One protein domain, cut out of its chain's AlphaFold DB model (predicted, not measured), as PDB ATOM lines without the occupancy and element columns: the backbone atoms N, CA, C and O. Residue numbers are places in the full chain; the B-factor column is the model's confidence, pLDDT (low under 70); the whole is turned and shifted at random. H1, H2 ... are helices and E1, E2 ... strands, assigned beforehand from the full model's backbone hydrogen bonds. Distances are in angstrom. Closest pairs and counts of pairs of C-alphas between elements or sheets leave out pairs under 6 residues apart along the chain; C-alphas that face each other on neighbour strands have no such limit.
ATOM      1  N   VAL A  14     -43.391  40.227  33.349       81.94
ATOM      2  CA  VAL A  14     -43.223  39.124  34.294       81.94
ATOM      3  C   VAL A  14     -42.471  37.983  33.625       81.94
ATOM      4  O   VAL A  14     -42.609  37.756  32.424       81.94
ATOM      5  N   TRP A  15     -41.653  37.284  34.407       83.94
ATOM      6  CA  TRP A  15     -41.029  36.043  33.969       83.94
ATOM      7  C   TRP A  15     -42.079  34.941  33.941       83.94
ATOM      8  O   TRP A  15     -42.840  34.792  34.895       83.94
ATOM      9  N   TYR A  16     -42.128  34.195  32.844       82.25
ATOM     10  CA  TYR A  16     -43.094  33.129  32.639       82.25
ATOM     11  C   TYR A  16     -42.442  31.920  31.977       82.25
ATOM     12  O   TYR A  16     -41.645  32.059  31.049       82.25
ATOM     13  N   GLN A  17     -42.824  30.738  32.446       83.69
ATOM     14  CA  GLN A  17     -42.508  29.457  31.833       83.69
ATOM     15  C   GLN A  17     -43.744  28.566  31.967       83.69
ATOM     16  O   GLN A  17     -44.330  28.464  33.047       83.69
ATOM     17  N   GLY A  18     -44.163  27.940  30.866       77.81
ATOM     18  CA  GLY A  18     -45.295  27.014  30.878       77.81
ATOM     19  C   GLY A  18     -45.031  25.840  31.824       77.81
ATOM     20  O   GLY A  18     -43.945  25.270  31.811       77.81
ATOM     21  N   GLY A  19     -46.013  25.503  32.664       78.19
ATOM     22  CA  GLY A  19     -45.894  24.418  33.646       78.19
ATOM     23  C   GLY A  19     -45.182  24.792  34.952       78.19
ATOM     24  O   GLY A  19     -45.043  23.928  35.814       78.19
ATOM     25  N   LYS A  20     -44.766  26.053  35.128       79.06
ATOM     26  CA  LYS A  20     -44.197  26.564  36.382       79.06
ATOM     27  C   LYS A  20     -45.147  27.514  37.090       79.06
ATOM     28  O   LYS A  20     -45.755  28.391  36.476       79.06
ATOM     29  N   THR A  21     -45.240  27.356  38.404       79.69
ATOM     30  CA  THR A  21     -45.991  28.267  39.272       79.69
ATOM     31  C   THR A  21     -45.234  29.581  39.479       79.69
ATOM     32  O   THR A  21     -44.017  29.680  39.267       79.69
ATOM     33  N   PHE A  22     -45.951  30.621  39.912       77.12
ATOM     34  CA  PHE A  22     -45.320  31.899  40.239       77.12
ATOM     35  C   PHE A  22     -44.318  31.767  41.399       77.12
ATOM     36  O   PHE A  22     -43.241  32.355  41.340       77.12
ATOM     37  N   ASP A  23     -44.611  30.926  42.394       78.56
ATOM     38  CA  ASP A  23     -43.717  30.675  43.531       78.56
ATOM     39  C   ASP A  23     -42.403  30.006  43.105       78.56
ATOM     40  O   ASP A  23     -41.324  30.394  43.560       78.56
ATOM     41  N   GLU A  24     -42.465  29.036  42.187       80.12
ATOM     42  CA  GLU A  24     -41.265  28.437  41.589       80.12
ATOM     43  C   GLU A  24     -40.469  29.471  40.797       80.12
ATOM     44  O   GLU A  24     -39.256  29.581  40.966       80.12
ATOM     45  N   THR A  25     -41.158  30.293  40.005       83.44
ATOM     46  CA  THR A  25     -40.535  31.383  39.245       83.44
ATOM     47  C   THR A  25     -39.836  32.381  40.173       83.44
ATOM     48  O   THR A  25     -38.725  32.829  39.888       83.44
ATOM     49  N   GLN A  26     -40.442  32.714  41.315       80.75
ATOM     50  CA  GLN A  26     -39.854  33.603  42.314       80.75
ATOM     51  C   GLN A  26     -38.642  32.964  43.002       80.75
ATOM     52  O   GLN A  26     -37.647  33.653  43.247       80.75
ATOM     53  N   ARG A  27     -38.693  31.658  43.282       83.25
ATOM     54  CA  ARG A  27     -37.570  30.902  43.849       83.25
ATOM     55  C   ARG A  27     -36.388  30.850  42.883       83.25
ATOM     56  O   ARG A  27     -35.258  31.113  43.293       83.25
ATOM     57  N   ASP A  28     -36.645  30.583  41.606       83.88
ATOM     58  CA  ASP A  28     -35.616  30.570  40.565       83.88
ATOM     59  C   ASP A  28     -35.025  31.964  40.325       83.88
ATOM     60  O   ASP A  28     -33.803  32.115  40.245       83.88
ATOM     61  N   LEU A  29     -35.858  33.008  40.336       82.69
ATOM     62  CA  LEU A  29     -35.394  34.393  40.269       82.69
ATOM     63  C   LEU A  29     -34.523  34.764  41.479       82.69
ATOM     64  O   LEU A  29     -33.511  35.451  41.325       82.69
ATOM     65  N   ALA A  30     -34.885  34.315  42.683       80.69
ATOM     66  CA  ALA A  30     -34.079  34.512  43.884       80.69
ATOM     67  C   ALA A  30     -32.730  33.782  43.786       80.69
ATOM     68  O   ALA A  30     -31.699  34.365  44.122       80.69
ATOM     69  N   ALA A  31     -32.706  32.558  43.252       82.81
ATOM     70  CA  ALA A  31     -31.470  31.818  43.002       82.81
ATOM     71  C   ALA A  31     -30.561  32.542  41.992       82.81
ATOM     72  O   ALA A  31     -29.372  32.724  42.261       82.81
ATOM     73  N   CYS A  32     -31.118  33.044  40.884       80.75
ATOM     74  CA  CYS A  32     -30.379  33.849  39.907       80.75
ATOM     75  C   CYS A  32     -29.831  35.150  40.521       80.75
ATOM     76  O   CYS A  32     -28.687  35.527  40.265       80.75
ATOM     77  N   ARG A  33     -30.606  35.818  41.388       80.50
ATOM     78  CA  ARG A  33     -30.156  37.009  42.131       80.50
ATOM     79  C   ARG A  33     -29.008  36.703  43.087       80.50
ATOM     80  O   ARG A  33     -28.059  37.479  43.144       80.50
ATOM     81  N   MET A  34     -29.072  35.585  43.810       77.81
ATOM     82  CA  MET A  34     -27.979  35.147  44.682       77.81
ATOM     83  C   MET A  34     -26.718  34.803  43.881       77.81
ATOM     84  O   MET A  34     -25.622  35.175  44.293       77.81
ATOM     85  N   GLY A  35     -26.864  34.150  42.724       74.00
ATOM     86  CA  GLY A  35     -25.753  33.881  41.808       74.00
ATOM     87  C   GLY A  35     -25.076  35.166  41.326       74.00
ATOM     88  O   GLY A  35     -23.863  35.310  41.459       74.00
ATOM     89  N   ALA A  36     -25.864  36.142  40.869       70.75
ATOM     90  CA  ALA A  36     -25.347  37.440  40.441       70.75
ATOM     91  C   ALA A  36     -24.687  38.224  41.597       70.75
ATOM     92  O   ALA A  36     -23.642  38.844  41.414       70.75
ATOM     93  N   ALA A  37     -25.244  38.155  42.812       68.19
ATOM     94  CA  ALA A  37     -24.657  38.793  43.992       68.19
ATOM     95  C   ALA A  37     -23.283  38.203  44.370       68.19
ATOM     96  O   ALA A  37     -22.391  38.948  44.773       68.19
ATOM     97  N   ARG A  38     -23.084  36.888  44.198       66.69
ATOM     98  CA  ARG A  38     -21.801  36.220  44.484       66.69
ATOM     99  C   ARG A  38     -20.686  36.641  43.531       66.69
ATOM    100  O   ARG A  38     -19.557  36.825  43.976       66.69
ATOM    101  N   ILE A  39     -20.997  36.834  42.250       64.88
ATOM    102  CA  ILE A  39     -20.025  37.322  41.257       64.88
ATOM    103  C   ILE A  39     -19.589  38.748  41.623       64.88
ATOM    104  O   ILE A  39     -18.396  39.065  41.604       64.88
ATOM    105  N   ASN A  40     -20.537  39.571  42.082       59.84
ATOM    106  CA  ASN A  40     -20.267  40.940  42.507       59.84
ATOM    107  C   ASN A  40     -19.357  41.017  43.732       59.84
ATOM    108  O   ASN A  40     -18.484  41.871  43.739       59.84
ATOM    109  N   SER A  41     -19.478  40.137  44.731       53.03
ATOM    110  CA  SER A  41     -18.599  40.186  45.913       53.03
ATOM    111  C   SER A  41     -17.105  40.049  45.593       53.03
ATOM    112  O   SER A  41     -16.290  40.584  46.339       53.03
ATOM    113  N   SER A  42     -16.736  39.384  44.493       52.97
ATOM    114  CA  SER A  42     -15.327  39.256  44.085       52.97
ATOM    115  C   SER A  42     -14.792  40.491  43.346       52.97
ATOM    116  O   SER A  42     -13.661  40.907  43.579       52.97
ATOM    117  N   LEU A  43     -15.616  41.119  42.499       52.12
ATOM    118  CA  LEU A  43     -15.238  42.261  41.651       52.12
ATOM    119  C   LEU A  43     -15.511  43.627  42.302       52.12
ATOM    120  O   LEU A  43     -14.844  44.613  41.998       52.12
ATOM    121  N   ALA A  44     -16.478  43.702  43.218       50.88
ATOM    122  CA  ALA A  44     -16.902  44.936  43.873       50.88
ATOM    123  C   ALA A  44     -15.971  45.394  45.003       50.88
ATOM    124  O   ALA A  44     -16.043  46.556  45.395       50.88
ATOM    125  N   MET A  45     -15.081  44.527  45.504       50.34
ATOM    126  CA  MET A  45     -14.070  44.933  46.490       50.34
ATOM    127  C   MET A  45     -13.046  45.927  45.919       50.34
ATOM    128  O   MET A  45     -12.347  46.576  46.690       50.34
ATOM    129  N   VAL A  46     -12.956  46.067  44.591       53.47
ATOM    130  CA  VAL A  46     -11.841  46.774  43.945       53.47
ATOM    131  C   VAL A  46     -12.222  48.165  43.416       53.47
ATOM    132  O   VAL A  46     -11.329  48.983  43.213       53.47
ATOM    133  N   ASN A  47     -13.506  48.503  43.198       49.16
ATOM    134  CA  ASN A  47     -13.842  49.852  42.712       49.16
ATOM    135  C   ASN A  47     -15.328  50.251  42.834       49.16
ATOM    136  O   ASN A  47     -16.210  49.582  42.290       49.16
ATOM    137  N   LEU A  48     -15.611  51.409  43.444       51.56
ATOM    138  CA  LEU A  48     -16.966  51.978  43.559       51.56
ATOM    139  C   LEU A  48     -17.582  52.315  42.184       51.56
ATOM    140  O   LEU A  48     -18.786  52.166  41.987       51.56
ATOM    141  N   GLY A  49     -16.755  52.718  41.209       52.16
ATOM    142  CA  GLY A  49     -17.191  53.003  39.835       52.16
ATOM    143  C   GLY A  49     -17.624  51.752  39.061       52.16
ATOM    144  O   GLY A  49     -18.543  51.813  38.244       52.16
ATOM    145  N   PHE A  50     -17.044  50.592  39.385       51.59
ATOM    146  CA  PHE A  50     -17.517  49.313  38.861       51.59
ATOM    147  C   PHE A  50     -18.879  48.957  39.438       51.59
ATOM    148  O   PHE A  50     -19.672  48.373  38.725       51.59
ATOM    149  N   PHE A  51     -19.197  49.338  40.676       47.31
ATOM    150  CA  PHE A  51     -20.462  48.977  41.321       47.31
ATOM    151  C   PHE A  51     -21.694  49.453  40.529       47.31
ATOM    152  O   PHE A  51     -22.640  48.690  40.349       47.31
ATOM    153  N   LEU A  52     -21.659  50.673  39.978       48.97
ATOM    154  CA  LEU A  52     -22.750  51.220  39.156       48.97
ATOM    155  C   LEU A  52     -22.840  50.555  37.772       48.97
ATOM    156  O   LEU A  52     -23.938  50.212  37.333       48.97
ATOM    157  N   ALA A  53     -21.703  50.304  37.111       52.06
ATOM    158  CA  ALA A  53     -21.657  49.532  35.861       52.06
ATOM    159  C   ALA A  53     -22.098  48.069  36.073       52.06
ATOM    160  O   ALA A  53     -22.747  47.450  35.227       52.06
ATOM    161  N   ASN A  54     -21.800  47.533  37.250       56.78
ATOM    162  CA  ASN A  54     -22.098  46.178  37.663       56.78
ATOM    163  C   ASN A  54     -23.572  45.995  38.039       56.78
ATOM    164  O   ASN A  54     -24.094  44.908  37.861       56.78
ATOM    165  N   GLU A  55     -24.296  47.026  38.489       55.41
ATOM    166  CA  GLU A  55     -25.755  46.928  38.671       55.41
ATOM    167  C   GLU A  55     -26.503  46.790  37.328       55.41
ATOM    168  O   GLU A  55     -27.512  46.083  37.257       55.41
ATOM    169  N   GLY A  56     -25.986  47.387  36.245       60.84
ATOM    170  CA  GLY A  56     -26.445  47.109  34.876       60.84
ATOM    171  C   GLY A  56     -26.155  45.661  34.475       60.84
ATOM    172  O   GLY A  56     -27.070  44.908  34.143       60.84
ATOM    173  N   ASN A  57     -24.905  45.235  34.658       66.94
ATOM    174  CA  ASN A  57     -24.460  43.874  34.354       66.94
ATOM    175  C   ASN A  57     -25.185  42.803  35.194       66.94
ATOM    176  O   ASN A  57     -25.444  41.696  34.743       66.94
ATOM    177  N   LYS A  58     -25.580  43.134  36.423       68.56
ATOM    178  CA  LYS A  58     -26.327  42.260  37.333       68.56
ATOM    179  C   LYS A  58     -27.741  42.010  36.833       68.56
ATOM    180  O   LYS A  58     -28.228  40.887  36.956       68.56
ATOM    181  N   LYS A  59     -28.401  43.022  36.258       74.56
ATOM    182  CA  LYS A  59     -29.689  42.817  35.582       74.56
ATOM    183  C   LYS A  59     -29.515  41.871  34.402       74.56
ATOM    184  O   LYS A  59     -30.304  40.941  34.287       74.56
ATOM    185  N   ASP A  60     -28.460  42.038  33.613       79.19
ATOM    186  CA  ASP A  60     -28.185  41.164  32.472       79.19
ATOM    187  C   ASP A  60     -27.824  39.738  32.899       79.19
ATOM    188  O   ASP A  60     -28.338  38.786  32.325       79.19
ATOM    189  N   LEU A  61     -27.057  39.557  33.976       78.94
ATOM    190  CA  LEU A  61     -26.771  38.246  34.569       78.94
ATOM    191  C   LEU A  61     -28.044  37.550  35.060       78.94
ATOM    192  O   LEU A  61     -28.233  36.359  34.815       78.94
ATOM    193  N   ILE A  62     -28.938  38.283  35.732       81.88
ATOM    194  CA  ILE A  62     -30.227  37.740  36.174       81.88
ATOM    195  C   ILE A  62     -31.098  37.396  34.961       81.88
ATOM    196  O   ILE A  62     -31.673  36.311  34.928       81.88
ATOM    197  N   ASN A  63     -31.172  38.277  33.961       84.62
ATOM    198  CA  ASN A  63     -31.941  38.052  32.738       84.62
ATOM    199  C   ASN A  63     -31.426  36.817  31.990       84.62
ATOM    200  O   ASN A  63     -32.209  35.926  31.678       84.62
ATOM    201  N   ASN A  64     -30.113  36.720  31.779       84.25
ATOM    202  CA  ASN A  64     -29.466  35.584  31.130       84.25
ATOM    203  C   ASN A  64     -29.682  34.288  31.918       84.25
ATOM    204  O   ASN A  64     -29.958  33.255  31.319       84.25
ATOM    205  N   CYS A  65     -29.631  34.336  33.252       84.12
ATOM    206  CA  CYS A  65     -29.923  33.183  34.104       84.12
ATOM    207  C   CYS A  65     -31.380  32.711  33.969       84.12
ATOM    208  O   CYS A  65     -31.634  31.512  33.853       84.12
ATOM    209  N   MET A  66     -32.339  33.640  33.932       85.88
ATOM    210  CA  MET A  66     -33.754  33.314  33.732       85.88
ATOM    211  C   MET A  66     -34.009  32.756  32.324       85.88
ATOM    212  O   MET A  66     -34.691  31.741  32.186       85.88
ATOM    213  N   ILE A  67     -33.405  33.351  31.293       86.38
ATOM    214  CA  ILE A  67     -33.489  32.871  29.904       86.38
ATOM    215  C   ILE A  67     -32.876  31.470  29.776       86.38
ATOM    216  O   ILE A  67     -33.491  30.593  29.178       86.38
ATOM    217  N   ALA A  68     -31.717  31.221  30.393       84.94
ATOM    218  CA  ALA A  68     -31.062  29.910  30.393       84.94
ATOM    219  C   ALA A  68     -31.903  28.821  31.081       84.94
ATOM    220  O   ALA A  68     -31.841  27.656  30.700       84.94
ATOM    221  N   LYS A  69     -32.726  29.196  32.067       82.94
ATOM    222  CA  LYS A  69     -33.714  28.309  32.704       82.94
ATOM    223  C   LYS A  69     -34.984  28.096  31.864       82.94
ATOM    224  O   LYS A  69     -35.830  27.292  32.246       82.94
ATOM    225  N   GLY A  70     -35.118  28.781  30.728       84.25
ATOM    226  CA  GLY A  70     -36.260  28.680  29.818       84.25
ATOM    227  C   GLY A  70     -37.412  29.633  30.141       84.25
ATOM    228  O   GLY A  70     -38.516  29.448  29.625       84.25
ATOM    229  N   TYR A  71     -37.186  30.645  30.984       85.12
ATOM    230  CA  TYR A  71     -38.178  31.682  31.245       85.12
ATOM    231  C   TYR A  71     -38.164  32.745  30.152       85.12
ATOM    232  O   TYR A  71     -37.116  33.215  29.713       85.12
ATOM    233  N   SER A  72     -39.356  33.188  29.769       84.94
ATOM    234  CA  SER A  72     -39.562  34.303  28.850       84.94
ATOM    235  C   SER A  72     -40.131  35.503  29.594       84.94
ATOM    236  O   SER A  72     -41.021  35.367  30.436       84.94
ATOM    237  N   LEU A  73     -39.621  36.694  29.285       83.06
ATOM    238  CA  LEU A  73     -40.120  37.938  29.856       83.06
ATOM    239  C   LEU A  73     -41.311  38.434  29.027       83.06
ATOM    240  O   LEU A  73     -41.130  39.029  27.964       83.06
ATOM    241  N   ILE A  74     -42.528  38.202  29.511       81.69
ATOM    242  CA  ILE A  74     -43.760  38.534  28.787       81.69
ATOM    243  C   ILE A  74     -44.524  39.673  29.455       81.69
ATOM    244  O   ILE A  74     -44.397  39.932  30.655       81.69
ATOM    245  N   LYS A  75     -45.326  40.391  28.663       79.94
ATOM    246  CA  LYS A  75     -46.247  41.393  29.204       79.94
ATOM    247  C   LYS A  75     -47.323  40.657  30.000       79.94
ATOM    248  O   LYS A  75     -47.840  39.642  29.549       79.94
ATOM    249  N   ARG A  76     -47.707  41.178  31.165       70.69
ATOM    250  CA  ARG A  76     -48.765  40.561  31.985       70.69
ATOM    251  C   ARG A  76     -50.049  40.281  31.194       70.69
ATOM    252  O   ARG A  76     -50.639  39.222  31.351       70.69
ATOM    253  N   ASN A  77     -50.448  41.196  30.313       72.75
ATOM    254  CA  ASN A  77     -51.686  41.071  29.537       72.75
ATOM    255  C   ASN A  77     -51.622  39.983  28.449       72.75
ATOM    256  O   ASN A  77     -52.638  39.698  27.830       72.75
TER     257      ASN A  77
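What this domain is: This is residues 14 to 77 of the 118 residues of an uncharacterized protein of Verrucomicrobia bacterium (UniProt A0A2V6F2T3). A helical hairpin, H1 and H2, has an antiparallel strand pair, E1 and E2, at its open end. The printed part, 64 residues, runs E1, H1, H2, E2 and is mostly helix. It is a loose rod, 42 by 20 by 16 A, radius of gyration of the C-alphas 13.5 A.

How they stand to each other: N 14 of E1, residues 14 to 16, and O 74 of E2, residues 72 to 75, are within hydrogen-bond range, 2.9 A. H1, residues 22 to 43, touches H2, residues 48 to 68; the closest C-alphas, 32 and 62, are 5.4 A apart. They run opposite ways at 37 degrees, only just a steep tilt. H2 has a kink of 37 degrees near residue 55. Within range are 16 of 18 O i to N i+4 pairs in H1, 14 of 17 in H2.

Where its parts are: E1 begins at C-alpha 14 (-43.223, 39.124, 34.294). H1 measures 31.8 A, H2 29.3 A. E2 ends at C-alpha 75 (-46.247, 41.393, 29.204).

The domain as a whole: The printed part has no cut and three tight links. Residues 37 to 58 are under pLDDT 70.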